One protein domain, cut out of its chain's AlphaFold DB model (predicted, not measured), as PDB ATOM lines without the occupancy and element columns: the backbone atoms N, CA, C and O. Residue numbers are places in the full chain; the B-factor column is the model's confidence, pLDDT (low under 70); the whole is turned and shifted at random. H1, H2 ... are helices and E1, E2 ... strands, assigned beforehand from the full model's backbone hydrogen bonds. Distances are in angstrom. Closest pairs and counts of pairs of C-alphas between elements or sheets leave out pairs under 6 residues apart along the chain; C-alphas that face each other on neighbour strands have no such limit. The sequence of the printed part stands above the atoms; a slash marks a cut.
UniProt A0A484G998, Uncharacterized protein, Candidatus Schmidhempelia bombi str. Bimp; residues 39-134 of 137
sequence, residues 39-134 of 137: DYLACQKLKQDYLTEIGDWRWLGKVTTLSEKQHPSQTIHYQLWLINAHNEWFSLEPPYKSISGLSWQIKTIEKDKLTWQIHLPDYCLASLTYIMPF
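This is residues 39 to 134 of the 137 residues of an uncharacterized protein of Candidatus Schmidhempelia bombi str. Bimp (UniProt A0A484G998). A long, twisted strand hairpin, E1 and E2, makes one end of the domain and a single helix, H1, makes the other, with H1 leading almost directly into E1 like the two arms of a wide, shallow V. E3 adds a short third strand to the inner part of that hairpin, and a second small sheet, E4 E5 E6, lies near the middle, grazed by the later part of H1. The printed part has 96 residues, with one named helix and six named strands in the order H1 E1 E2 E3 E4 E5 E6; both sheets, E1 - E2 - E3 and E4 - E5 - E6, are antiparallel, and the class is mixed, helices and strands. The whole is loose, with a radius of gyration of the C-alphas of 16.0 A, and only just elongated, spanning 55 by 28 by 24 A.

Find C-alpha 57 at (17.965, -54.154, 50.666); from there E1, residues 57 to 67, runs 28.2 A and bends by 54 degrees at residue 60. E2, residues 75 to 84, runs 29.4 A, and E3 is residues 89 to 92. Look for H1 at residues 39 to 55, beginning at C-alpha 39 (39.922, -40.448, 40.368) and 23.8 A long. E4 is residues 105 to 109, E5 is residues 113 to 119, 20.1 A, and E6 is residues 127 to 133, 19.6 A, ending at C-alpha 133 (15.150, -59.989, 41.949).

Start at the sheet E1 E2 E3, a meander, each strand the antiparallel neighbour of the one before; it is strongly twisted, only just, with C-alphas up to 4.1 A off its best plane. In the hairpin E1 and E2, at 159 degrees, N 63 and O 79 are 2.9 A apart, within hydrogen-bond range; in the hairpin E2 and E3, at 147 degrees, N 82 and O 90 are 2.8 A apart. E4 E5 E6 is a second meander: look for N 107 and O 115 at 2.8 A in the hairpin E4 and E5, and N 116 and O 130 at 2.8 A in the hairpin E5 and E6. Between the sheets, the closest C-alphas of E1 and E6 are those of Arg 58 and Met 132, 7.0 A apart, while E1 and E5 are only just apart, closest 8.5 A. H1 is on the sheet E4 E5 E6 but only grazes it, with its residues 47 to 55; its closest C-alphas with E6 are those of Lys 47 and Leu 128, 7.3 A apart. H1 is not on the sheet E1 E2 E3. In H1 every O i to N i+4 pair is within hydrogen-bond range.

The two C-alphas farthest apart are those of Leu 41 and Pro 72, 56.0 A. The printed part has no cut. The link from E3 to E4, residues 93 to 104, is long. The mean pLDDT of the printed part is 82.8; look for values under 70 at residues 66 to 76 and 95 to 101.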
ATOM      1  N   ASP A  39      41.347 -40.437  40.712       80.25
ATOM      2  CA  ASP A  39      39.922 -40.448  40.368       80.25
ATOM      3  C   ASP A  39      39.386 -41.850  40.058       80.25
ATOM      4  O   ASP A  39      38.260 -42.178  40.429       80.25
ATOM      5  N   TYR A  40      40.193 -42.723  39.442       83.88
ATOM      6  CA  TYR A  40      39.785 -44.102  39.170       83.88
ATOM      7  C   TYR A  40      39.564 -44.870  40.475       83.88
ATOM      8  O   TYR A  40      38.526 -45.506  40.659       83.88
ATOM      9  N   LEU A  41      40.516 -44.785  41.410       84.62
ATOM     10  CA  LEU A  41      40.412 -45.466  42.702       84.62
ATOM     11  C   LEU A  41      39.258 -44.910  43.544       84.62
ATOM     12  O   LEU A  41      38.524 -45.688  44.155       84.62
ATOM     13  N   ALA A  42      39.072 -43.588  43.543       87.81
ATOM     14  CA  ALA A  42      37.928 -42.949  44.185       87.81
ATOM     15  C   ALA A  42      36.606 -43.448  43.583       87.81
ATOM     16  O   ALA A  42      35.697 -43.826  44.320       87.81
ATOM     17  N   CYS A  43      36.534 -43.548  42.253       89.81
ATOM     18  CA  CYS A  43      35.351 -44.034  41.558       89.81
ATOM     19  C   CYS A  43      35.033 -45.500  41.886       89.81
ATOM     20  O   CYS A  43      33.874 -45.846  42.106       89.81
ATOM     21  N   GLN A  44      36.046 -46.370  41.938       90.12
ATOM     22  CA  GLN A  44      35.853 -47.778  42.298       90.12
ATOM     23  C   GLN A  44      35.353 -47.933  43.733       90.12
ATOM     24  O   GLN A  44      34.418 -48.693  43.976       90.12
ATOM     25  N   LYS A  45      35.928 -47.172  44.671       91.69
ATOM     26  CA  LYS A  45      35.458 -47.162  46.056       91.69
ATOM     27  C   LYS A  45      34.005 -46.700  46.143       91.69
ATOM     28  O   LYS A  45      33.187 -47.400  46.720       91.69
ATOM     29  N   LEU A  46      33.673 -45.587  45.493       91.75
ATOM     30  CA  LEU A  46      32.314 -45.052  45.487       91.75
ATOM     31  C   LEU A  46      31.301 -46.049  44.900       91.75
ATOM     32  O   LEU A  46      30.218 -46.232  45.449       91.75
ATOM     33  N   LYS A  47      31.653 -46.734  43.804       93.06
ATOM     34  CA  LYS A  47      30.820 -47.805  43.235       93.06
ATOM     35  C   LYS A  47      30.597 -48.934  44.236       93.06
ATOM     36  O   LYS A  47      29.470 -49.400  44.369       93.06
ATOM     37  N   GLN A  48      31.650 -49.365  44.927       94.00
ATOM     38  CA  GLN A  48      31.558 -50.427  45.921       94.00
ATOM     39  C   GLN A  48      30.682 -50.022  47.112       94.00
ATOM     40  O   GLN A  48      29.872 -50.832  47.563       94.00
ATOM     41  N   ASP A  49      30.799 -48.779  47.578       92.62
ATOM     42  CA  ASP A  49      29.985 -48.244  48.671       92.62
ATOM     43  C   ASP A  49      28.494 -48.262  48.281       92.62
ATOM     44  O   ASP A  49      27.679 -48.832  49.004       92.62
ATOM     45  N   TYR A  50      28.144 -47.780  47.080       92.19
ATOM     46  CA  TYR A  50      26.761 -47.819  46.588       92.19
ATOM     47  C   TYR A  50      26.218 -49.237  46.383       92.19
ATOM     48  O   TYR A  50      25.044 -49.484  46.658       92.19
ATOM     49  N   LEU A  51      27.039 -50.166  45.878       93.19
ATOM     50  CA  LEU A  51      26.639 -51.571  45.723       93.19
ATOM     51  C   LEU A  51      26.389 -52.241  47.074       93.19
ATOM     52  O   LEU A  51      25.476 -53.055  47.183       93.19
ATOM     53  N   THR A  52      27.185 -51.896  48.084       92.00
ATOM     54  CA  THR A  52      27.004 -52.391  49.452       92.00
ATOM     55  C   THR A  52      25.697 -51.849  50.030       92.00
ATOM     56  O   THR A  52      24.865 -52.627  50.482       92.00
ATOM     57  N   GLU A  53      25.464 -50.540  49.896       90.44
ATOM     58  CA  GLU A  53      24.253 -49.863  50.367       90.44
ATOM     59  C   GLU A  53      22.968 -50.484  49.793       90.44
ATOM     60  O   GLU A  53      22.061 -50.815  50.549       90.44
ATOM     61  N   ILE A  54      22.879 -50.684  48.470       91.06
ATOM     62  CA  ILE A  54      21.678 -51.274  47.844       91.06
ATOM     63  C   ILE A  54      21.590 -52.793  48.037       91.06
ATOM     64  O   ILE A  54      20.490 -53.345  48.046       91.06
ATOM     65  N   GLY A  55      22.733 -53.472  48.188       91.56
ATOM     66  CA  GLY A  55      22.814 -54.919  48.391       91.56
ATOM     67  C   GLY A  55      22.215 -55.379  49.719       91.56
ATOM     68  O   GLY A  55      21.738 -56.512  49.818       91.56
ATOM     69  N   ASP A  56      22.167 -54.491  50.712       91.44
ATOM     70  CA  ASP A  56      21.531 -54.760  52.000       91.44
ATOM     71  C   ASP A  56      20.001 -54.802  51.914       91.44
ATOM     72  O   ASP A  56      19.362 -55.424  52.768       91.44
ATOM     73  N   TRP A  57      19.409 -54.191  50.882       91.44
ATOM     74  CA  TRP A  57      17.965 -54.154  50.666       91.44
ATOM     75  C   TRP A  57      17.471 -55.348  49.859       91.44
ATOM     76  O   TRP A  57      18.091 -55.807  48.900       91.44
ATOM     77  N   ARG A  58      16.284 -55.831  50.220       92.50
ATOM     78  CA  ARG A  58      15.615 -56.948  49.557       92.50
ATOM     79  C   ARG A  58      14.156 -56.629  49.325       92.50
ATOM     80  O   ARG A  58      13.515 -55.929  50.107       92.50
ATOM     81  N   TRP A  59      13.630 -57.205  48.254       91.31
ATOM     82  CA  TRP A  59      12.207 -57.194  47.977       91.31
ATOM     83  C   TRP A  59      11.441 -57.932  49.073       91.31
ATOM     84  O   TRP A  59      11.760 -59.081  49.379       91.31
ATOM     85  N   LEU A  60      10.408 -57.289  49.614       91.19
ATOM     86  CA  LEU A  60       9.491 -57.916  50.554       91.19
ATOM     87  C   LEU A  60       8.133 -58.206  49.914       91.19
ATOM     88  O   LEU A  60       7.572 -59.283  50.106       91.19
ATOM     89  N   GLY A  61       7.583 -57.259  49.154       88.81
ATOM     90  CA  GLY A  61       6.258 -57.438  48.573       88.81
ATOM     91  C   GLY A  61       5.689 -56.188  47.922       88.81
ATOM     92  O   GLY A  61       6.291 -55.117  47.931       88.81
ATOM     93  N   LYS A  62       4.492 -56.343  47.351       87.19
ATOM     94  CA  LYS A  62       3.698 -55.238  46.814       87.19
ATOM     95  C   LYS A  62       2.367 -55.168  47.542       87.19
ATOM     96  O   LYS A  62       1.704 -56.189  47.711       87.19
ATOM     97  N   VAL A  63       1.967 -53.962  47.912       83.50
ATOM     98  CA  VAL A  63       0.627 -53.681  48.420       83.50
ATOM     99  C   VAL A  63      -0.138 -52.944  47.332       83.50
ATOM    100  O   VAL A  63       0.374 -52.012  46.713       83.50
ATOM    101  N   THR A  64      -1.359 -53.397  47.073       81.69
ATOM    102  CA  THR A  64      -2.282 -52.739  46.153       81.69
ATOM    103  C   THR A  64      -3.426 -52.169  46.969       81.69
ATOM    104  O   THR A  64      -4.156 -52.917  47.617       81.69
ATOM    105  N   THR A  65      -3.585 -50.851  46.935       71.50
ATOM    106  CA  THR A  65      -4.686 -50.162  47.602       71.50
ATOM    107  C   THR A  65      -5.646 -49.635  46.550       71.50
ATOM    108  O   THR A  65      -5.276 -48.856  45.668       71.50
ATOM    109  N   LEU A  66      -6.900 -50.061  46.652       68.06
ATOM    110  CA  LEU A  66      -7.997 -49.459  45.910       68.06
ATOM    111  C   LEU A  66      -8.420 -48.206  46.678       68.06
ATOM    112  O   LEU A  66      -8.949 -48.305  47.785       68.06
ATOM    113  N   SER A  67      -8.139 -47.025  46.130       59.66
ATOM    114  CA  SER A  67      -8.650 -45.789  46.719       59.66
ATOM    115  C   SER A  67     -10.078 -45.571  46.228       59.66
ATOM    116  O   SER A  67     -10.302 -45.143  45.099       59.66
ATOM    117  N   GLU A  68     -11.051 -45.869  47.086       52.38
ATOM    118  CA  GLU A  68     -12.476 -45.571  46.871       52.38
ATOM    119  C   GLU A  68     -12.816 -44.101  47.210       52.38
ATOM    120  O   GLU A  68     -13.978 -43.709  47.321       52.38
ATOM    121  N   LYS A  69     -11.806 -43.243  47.417       51.28
ATOM    122  CA  LYS A  69     -12.036 -41.861  47.842       51.28
ATOM    123  C   LYS A  69     -12.439 -40.970  46.658       51.28
ATOM    124  O   LYS A  69     -11.615 -40.366  45.983       51.28
ATOM    125  N   GLN A  70     -13.760 -40.868  46.499       47.66
ATOM    126  CA  GLN A  70     -14.539 -39.730  45.984       47.66
ATOM    127  C   GLN A  70     -14.565 -39.410  44.481       47.66
ATOM    128  O   GLN A  70     -15.354 -38.548  44.100       47.66
ATOM    129  N   HIS A  71     -13.846 -40.117  43.608       47.41
ATOM    130  CA  HIS A  71     -14.033 -39.975  42.155       47.41
ATOM    131  C   HIS A  71     -14.193 -41.337  41.456       47.41
ATOM    132  O   HIS A  71     -13.482 -42.280  41.792       47.41
ATOM    133  N   PRO A  72     -15.090 -41.464  40.454       55.41
ATOM    134  CA  PRO A  72     -15.404 -42.731  39.777       55.41
ATOM    135  C   PRO A  72     -14.256 -43.287  38.912       55.41
ATOM    136  O   PRO A  72     -14.391 -44.351  38.313       55.41
ATOM    137  N   SER A  73     -13.109 -42.605  38.853       58.12
ATOM    138  CA  SER A  73     -11.866 -43.154  38.321       58.12
ATOM    139  C   SER A  73     -11.160 -43.959  39.412       58.12
ATOM    140  O   SER A  73     -10.396 -43.406  40.207       58.12
ATOM    141  N   GLN A  74     -11.422 -45.265  39.455       55.72
ATOM    142  CA  GLN A  74     -10.694 -46.217  40.296       55.72
ATOM    143  C   GLN A  74      -9.187 -46.058  40.055       55.72
ATOM    144  O   GLN A  74      -8.653 -46.516  39.046       55.72
ATOM    145  N   THR A  75      -8.494 -45.367  40.961       59.72
ATOM    146  CA  THR A  75      -7.039 -45.234  40.888       59.72
ATOM    147  C   THR A  75      -6.454 -46.360  41.716       59.72
ATOM    148  O   THR A  75      -6.623 -46.411  42.936       59.72
ATOM    149  N   ILE A  76      -5.822 -47.316  41.036       63.94
ATOM    150  CA  ILE A  76      -5.111 -48.394  41.710       63.94
ATOM    151  C   ILE A  76      -3.770 -47.831  42.169       63.94
ATOM    152  O   ILE A  76      -2.907 -47.519  41.347       63.94
ATOM    153  N   HIS A  77      -3.601 -47.695  43.481       72.06
ATOM    154  CA  HIS A  77      -2.323 -47.325  44.069       72.06
ATOM    155  C   HIS A  77      -1.521 -48.596  44.337       72.06
ATOM    156  O   HIS A  77      -2.028 -49.554  44.922       72.06
ATOM    157  N   TYR A  78      -0.267 -48.606  43.899       77.44
ATOM    158  CA  TYR A  78       0.675 -49.678  44.192       77.44
ATOM    159  C   TYR A  78       1.780 -49.127  45.076       77.44
ATOM    160  O   TYR A  78       2.269 -48.029  44.831       77.44
ATOM    161  N   GLN A  79       2.187 -49.901  46.069       84.94
ATOM    162  CA  GLN A  79       3.303 -49.582  46.945       84.94
ATOM    163  C   GLN A  79       4.250 -50.778  46.964       84.94
ATOM    164  O   GLN A  79       3.824 -51.914  47.177       84.94
ATOM    165  N   LEU A  80       5.531 -50.535  46.712       87.25
ATOM    166  CA  LEU A  80       6.574 -51.557  46.777       87.25
ATOM    167  C   LEU A  80       7.209 -51.527  48.154       87.25
ATOM    168  O   LEU A  80       7.512 -50.446  48.647       87.25
ATOM    169  N   TRP A  81       7.401 -52.683  48.772       89.75
ATOM    170  CA  TRP A  81       7.953 -52.795  50.114       89.75
ATOM    171  C   TRP A  81       9.312 -53.479  50.043       89.75
ATOM    172  O   TRP A  81       9.461 -54.543  49.435       89.75
ATOM    173  N   LEU A  82      10.294 -52.850  50.676       90.94
ATOM    174  CA  LEU A  82      11.654 -53.337  50.817       90.94
ATOM    175  C   LEU A  82      11.985 -53.509  52.295       90.94
ATOM    176  O   LEU A  82      11.470 -52.777  53.141       90.94
ATOM    177  N   ILE A  83      12.881 -54.443  52.580       91.88
ATOM    178  CA  ILE A  83      13.437 -54.655  53.913       91.88
ATOM    179  C   ILE A  83      14.952 -54.793  53.814       91.88
ATOM    180  O   ILE A  83      15.445 -55.399  52.859       91.88
ATOM    181  N   ASN A  84      15.692 -54.244  54.773       91.00
ATOM    182  CA  ASN A  84      17.139 -54.429  54.837       91.00
ATOM    183  C   ASN A  84      17.566 -55.478  55.879       91.00
ATOM    184  O   ASN A  84      16.752 -56.009  56.637       91.00
ATOM    185  N   ALA A  85      18.866 -55.775  55.932       87.50
ATOM    186  CA  ALA A  85      19.443 -56.708  56.904       87.50
ATOM    187  C   ALA A  85      19.235 -56.295  58.380       87.50
ATOM    188  O   ALA A  85      19.324 -57.143  59.269       87.50
ATOM    189  N   HIS A  86      18.924 -55.023  58.642       90.12
ATOM    190  CA  HIS A  86      18.636 -54.472  59.968       90.12
ATOM    191  C   HIS A  86      17.137 -54.457  60.310       90.12
ATOM    192  O   HIS A  86      16.753 -53.906  61.339       90.12
ATOM    193  N   ASN A  87      16.293 -55.100  59.492       89.81
ATOM    194  CA  ASN A  87      14.832 -55.091  59.609       89.81
ATOM    195  C   ASN A  87      14.218 -53.689  59.529       89.81
ATOM    196  O   ASN A  87      13.154 -53.448  60.098       89.81
ATOM    197  N   GLU A  88      14.862 -52.767  58.822       89.62
ATOM    198  CA  GLU A  88      14.275 -51.478  58.476       89.62
ATOM    199  C   GLU A  88      13.431 -51.642  57.214       89.62
ATOM    200  O   GLU A  88      13.826 -52.324  56.264       89.62
ATOM    201  N   TRP A  89      12.245 -51.036  57.224       88.06
ATOM    202  CA  TRP A  89      11.251 -51.182  56.168       88.06
ATOM    203  C   TRP A  89      11.182 -49.890  55.382       88.06
ATOM    204  O   TRP A  89      11.130 -48.803  55.959       88.06
ATOM    205  N   PHE A  90      11.126 -50.012  54.062       86.62
ATOM    206  CA  PHE A  90      10.924 -48.871  53.193       86.62
ATOM    207  C   PHE A  90       9.832 -49.148  52.175       86.62
ATOM    208  O   PHE A  90       9.736 -50.244  51.623       86.62
ATOM    209  N   SER A  91       9.020 -48.130  51.910       85.56
ATOM    210  CA  SER A  91       7.912 -48.227  50.979       85.56
ATOM    211  C   SER A  91       8.036 -47.207  49.853       85.56
ATOM    212  O   SER A  91       8.190 -46.016  50.119       85.56
ATOM    213  N   LEU A  92       7.927 -47.654  48.604       83.12
ATOM    214  CA  LEU A  92       7.990 -46.794  47.423       83.12
ATOM    215  C   LEU A  92       6.608 -46.629  46.810       83.12
ATOM    216  O   LEU A  92       5.965 -47.616  46.447       83.12
ATOM    217  N   GLU A  93       6.202 -45.379  46.626       80.50
ATOM    218  CA  GLU A  93       4.947 -45.004  45.980       80.50
ATOM    219  C   GLU A  93       5.211 -44.333  44.623       80.50
ATOM    220  O   GLU A  93       6.166 -43.559  44.505       80.50
ATOM    221  N   PRO A  94       4.383 -44.581  43.592       74.00
ATOM    222  CA  PRO A  94       4.387 -43.840  42.336       74.00
ATOM    223  C   PRO A  94       4.306 -42.320  42.573       74.00
ATOM    224  O   PRO A  94       3.467 -41.883  43.359       74.00
ATOM    225  N   PRO A  95       5.108 -41.485  41.888       68.38
ATOM    226  CA  PRO A  95       6.073 -41.803  40.836       68.38
ATOM    227  C   PRO A  95       7.461 -42.130  41.418       68.38
ATOM    228  O   PRO A  95       8.382 -41.334  41.277       68.38
ATOM    229  N   TYR A  96       7.573 -43.256  42.130       69.00
ATOM    230  CA  TYR A  96       8.776 -43.905  42.666       69.00
ATOM    231  C   TYR A  96       9.952 -42.952  42.878       69.00
ATOM    232  O   TYR A  96      10.989 -43.048  42.219       69.00
ATOM    233  N   LYS A  97       9.758 -41.978  43.771       62.03
ATOM    234  CA  LYS A  97      10.813 -41.031  44.125       62.03
ATOM    235  C   LYS A  97      11.931 -41.769  44.859       62.03
ATOM    236  O   LYS A  97      11.684 -42.799  45.486       62.03
ATOM    237  N   SER A  98      13.141 -41.213  44.755       59.84
ATOM    238  CA  SER A  98      14.333 -41.647  45.497       59.84
ATOM    239  C   SER A  98      13.952 -42.038  46.917       59.84
ATOM    240  O   SER A  98      13.223 -41.301  47.589       59.84
ATOM    241  N   ILE A  99      14.441 -43.188  47.366       65.56
ATOM    242  CA  ILE A  99      14.273 -43.594  48.756       65.56
ATOM    243  C   ILE A  99      14.923 -42.511  49.613       65.56
ATOM    244  O   ILE A  99      16.063 -42.126  49.360       65.56
ATOM    245  N   SER A 100      14.204 -41.974  50.598       61.66
ATOM    246  CA  SER A 100      14.825 -41.060  51.554       61.66
ATOM    247  C   SER A 100      15.919 -41.839  52.282       61.66
ATOM    248  O   SER A 100      15.617 -42.773  53.017       61.66
ATOM    249  N   GLY A 101      17.179 -41.517  51.989       65.56
ATOM    250  CA  GLY A 101      18.338 -42.231  52.520       65.56
ATOM    251  C   GLY A 101      19.069 -43.143  51.533       65.56
ATOM    252  O   GLY A 101      20.219 -43.434  51.825       65.56
ATOM    253  N   LEU A 102      18.492 -43.511  50.372       74.50
ATOM    254  CA  LEU A 102      19.281 -44.085  49.270       74.50
ATOM    255  C   LEU A 102      19.423 -43.111  48.114       74.50
ATOM    256  O   LEU A 102      18.459 -42.511  47.633       74.50
ATOM    257  N   SER A 103      20.639 -43.058  47.587       83.44
ATOM    258  CA  SER A 103      20.961 -42.288  46.380       83.44
ATOM    259  C   SER A 103      20.471 -42.972  45.087       83.44
ATOM    260  O   SER A 103      20.694 -42.475  43.984       83.44
ATOM    261  N   TRP A 104      19.798 -44.118  45.214       89.12
ATOM    262  CA  TRP A 104      19.302 -44.949  44.123       89.12
ATOM    263  C   TRP A 104      17.885 -44.569  43.685       89.12
ATOM    264  O   TRP A 104      17.000 -44.285  44.494       89.12
ATOM    265  N   GLN A 105      17.653 -44.641  42.376       88.69
ATOM    266  CA  GLN A 105      16.363 -44.390  41.738       88.69
ATOM    267  C   GLN A 105      15.868 -45.643  41.021       88.69
ATOM    268  O   GLN A 105      16.664 -46.436  40.512       88.69
ATOM    269  N   ILE A 106      14.549 -45.825  40.950       88.12
ATOM    270  CA  ILE A 106      13.973 -46.919  40.166       88.12
ATOM    271  C   ILE A 106      14.093 -46.578  38.680       88.12
ATOM    272  O   ILE A 106      13.571 -45.565  38.223       88.12
ATOM    273  N   LYS A 107      14.746 -47.462  37.924       90.44
ATOM    274  CA  LYS A 107      14.860 -47.381  36.467       90.44
ATOM    275  C   LYS A 107      13.717 -48.118  35.776       90.44
ATOM    276  O   LYS A 107      13.040 -47.548  34.929       90.44
ATOM    277  N   THR A 108      13.512 -49.389  36.125       89.56
ATOM    278  CA  THR A 108      12.433 -50.226  35.575       89.56
ATOM    279  C   THR A 108      11.879 -51.175  36.628       89.56
ATOM    280  O   THR A 108      12.601 -51.634  37.511       89.56
ATOM    281  N   ILE A 109      10.591 -51.486  36.502       88.06
ATOM    282  CA  ILE A 109       9.917 -52.541  37.257       88.06
ATOM    283  C   ILE A 109       9.450 -53.574  36.240       88.06
ATOM    284  O   ILE A 109       8.627 -53.269  35.379       88.06
ATOM    285  N   GLU A 110       9.993 -54.780  36.325       90.06
ATOM    286  CA  GLU A 110       9.638 -55.905  35.465       90.06
ATOM    287  C   GLU A 110       8.897 -56.968  36.285       90.06
ATOM    288  O   GLU A 110       8.679 -56.818  37.486       90.06
ATOM    289  N   LYS A 111       8.439 -58.041  35.633       87.56
ATOM    290  CA  LYS A 111       7.622 -59.074  36.288       87.56
ATOM    291  C   LYS A 111       8.368 -59.785  37.427       87.56
ATOM    292  O   LYS A 111       7.737 -60.220  38.385       87.56
ATOM    293  N   ASP A 112       9.677 -59.929  37.289       91.06
ATOM    294  CA  ASP A 112      10.554 -60.774  38.099       91.06
ATOM    295  C   ASP A 112      11.665 -59.995  38.817       91.06
ATOM    296  O   ASP A 112      12.417 -60.570  39.605       91.06
ATOM    297  N   LYS A 113      11.791 -58.690  38.565       92.38
ATOM    298  CA  LYS A 113      12.885 -57.878  39.102       92.38
ATOM    299  C   LYS A 113      12.565 -56.389  39.132       92.38
ATOM    300  O   LYS A 113      11.746 -55.872  38.369       92.38
ATOM    301  N   LEU A 114      13.318 -55.697  39.973       91.38
ATOM    302  CA  LEU A 114      13.379 -54.252  40.093       91.38
ATOM    303  C   LEU A 114      14.784 -53.779  39.723       91.38
ATOM    304  O   LEU A 114      15.771 -54.203  40.325       91.38
ATOM    305  N   THR A 115      14.874 -52.905  38.725       93.06
ATOM    306  CA  THR A 115      16.148 -52.334  38.286       93.06
ATOM    307  C   THR A 115      16.322 -50.955  38.891       93.06
ATOM    308  O   THR A 115      15.514 -50.054  38.665       93.06
ATOM    309  N   TRP A 116      17.422 -50.784  39.608       92.56
ATOM    310  CA  TRP A 116      17.847 -49.543  40.231       92.56
ATOM    311  C   TRP A 116      18.944 -48.883  39.410       92.56
ATOM    312  O   TRP A 116      19.774 -49.570  38.815       92.56
ATOM    313  N   GLN A 117      18.976 -47.556  39.403       93.25
ATOM    314  CA  GLN A 117      20.036 -46.774  38.785       93.25
ATOM    315  C   GLN A 117      20.454 -45.623  39.692       93.25
ATOM    316  O   GLN A 117      19.627 -44.999  40.353       93.25
ATOM    317  N   ILE A 118      21.747 -45.328  39.680       91.94
ATOM    318  CA  ILE A 118      22.321 -44.135  40.289       91.94
ATOM    319  C   ILE A 118      23.265 -43.458  39.295       91.94
ATOM    320  O   ILE A 118      24.006 -44.117  38.551       91.94
ATOM    321  N   HIS A 119      23.220 -42.129  39.272       91.31
ATOM    322  CA  HIS A 119      24.167 -41.306  38.532       91.31
ATOM    323  C   HIS A 119      25.398 -41.071  39.403       91.31
ATOM    324  O   HIS A 119      25.289 -40.533  40.504       91.31
ATOM    325  N   LEU A 120      26.562 -41.511  38.926       90.00
ATOM    326  CA  LEU A 120      27.820 -41.234  39.609       90.00
ATOM    327  C   LEU A 120      28.294 -39.816  39.253       90.00
ATOM    328  O   LEU A 120      27.870 -39.277  38.228       90.00
ATOM    329  N   PRO A 121      29.185 -39.219  40.061       87.50
ATOM    330  CA  PRO A 121      29.804 -37.942  39.729       87.50
ATOM    331  C   PRO A 121      30.518 -37.969  38.371       87.50
ATOM    332  O   PRO A 121      30.968 -39.024  37.921       87.50
ATOM    333  N   ASP A 122      30.707 -36.800  37.762       85.19
ATOM    334  CA  ASP A 122      31.243 -36.681  36.399       85.19
ATOM    335  C   ASP A 122      32.614 -37.339  36.213       85.19
ATOM    336  O   ASP A 122      32.865 -37.938  35.172       85.19
ATOM    337  N   TYR A 123      33.479 -37.332  37.233       83.44
ATOM    338  CA  TYR A 123      34.793 -37.988  37.159       83.44
ATOM    339  C   TYR A 123      34.704 -39.515  36.970       83.44
ATOM    340  O   TYR A 123      35.667 -40.149  36.546       83.44
ATOM    341  N   CYS A 124      33.550 -40.123  37.264       85.25
ATOM    342  CA  CYS A 124      33.284 -41.535  37.011       85.25
ATOM    343  C   CYS A 124      32.764 -41.819  35.595       85.25
ATOM    344  O   CYS A 124      32.773 -42.988  35.199       85.25
ATOM    345  N   LEU A 125      32.263 -40.801  34.873       76.00
ATOM    346  CA  LEU A 125      31.653 -40.884  33.533       76.00
ATOM    347  C   LEU A 125      30.707 -42.087  33.342       76.00
ATOM    348  O   LEU A 125      30.669 -42.710  32.280       76.00
ATOM    349  N   ALA A 126      29.961 -42.466  34.380       78.06
ATOM    350  CA  ALA A 126      29.186 -43.698  34.379       78.06
ATOM    351  C   ALA A 126      27.914 -43.574  35.216       78.06
ATOM    352  O   ALA A 126      27.829 -42.808  36.172       78.06
ATOM    353  N   SER A 127      26.930 -44.400  34.878       89.31
ATOM    354  CA  SER A 127      25.849 -44.739  35.800       89.31
ATOM    355  C   SER A 127      26.062 -46.156  36.303       89.31
ATOM    356  O   SER A 127      26.647 -46.992  35.608       89.31
ATOM    357  N   LEU A 128      25.606 -46.417  37.518       92.88
ATOM    358  CA  LEU A 128      25.638 -47.745  38.106       92.88
ATOM    359  C   LEU A 128      24.211 -48.285  38.143       92.88
ATOM    360  O   LEU A 128      23.265 -47.552  38.423       92.88
ATOM    361  N   THR A 129      24.056 -49.558  37.791       94.62
ATOM    362  CA  THR A 129      22.765 -50.251  37.771       94.62
ATOM    363  C   THR A 129      22.829 -51.442  38.712       94.62
ATOM    364  O   THR A 129      23.843 -52.137  38.749       94.62
ATOM    365  N   TYR A 130      21.746 -51.689  39.441       94.00
ATOM    366  CA  TYR A 130      21.601 -52.847  40.314       94.00
ATOM    367  C   TYR A 130      20.273 -53.549  40.036       94.00
ATOM    368  O   TYR A 130      19.247 -52.897  39.847       94.00
ATOM    369  N   ILE A 131      20.298 -54.880  39.984       95.00
ATOM    370  CA  ILE A 131      19.116 -55.701  39.726       95.00
ATOM    371  C   ILE A 131      18.738 -56.392  41.028       95.00
ATOM    372  O   ILE A 131      19.474 -57.240  41.526       95.00
ATOM    373  N   MET A 132      17.568 -56.044  41.544       93.56
ATOM    374  CA  MET A 132      16.970 -56.685  42.703       93.56
ATOM    375  C   MET A 132      15.917 -57.688  42.217       93.56
ATOM    376  O   MET A 132      14.869 -57.263  41.725       93.56
ATOM    377  N   PRO A 133      16.157 -59.005  42.314       93.00
ATOM    378  CA  PRO A 133      15.150 -59.989  41.949       93.00
ATOM    379  C   PRO A 133      13.984 -59.935  42.940       93.00
ATOM    380  O   PRO A 133      14.180 -59.789  44.150       93.00
ATOM    381  N   PHE A 134      12.765 -60.103  42.441       90.12
ATOM    382  CA  PHE A 134      11.654 -60.479  43.299       90.12
ATOM    383  C   PHE A 134      11.864 -61.948  43.626       90.12
ATOM    384  O   PHE A 134      11.803 -62.788  42.730       90.12
TER     385      PHE A 134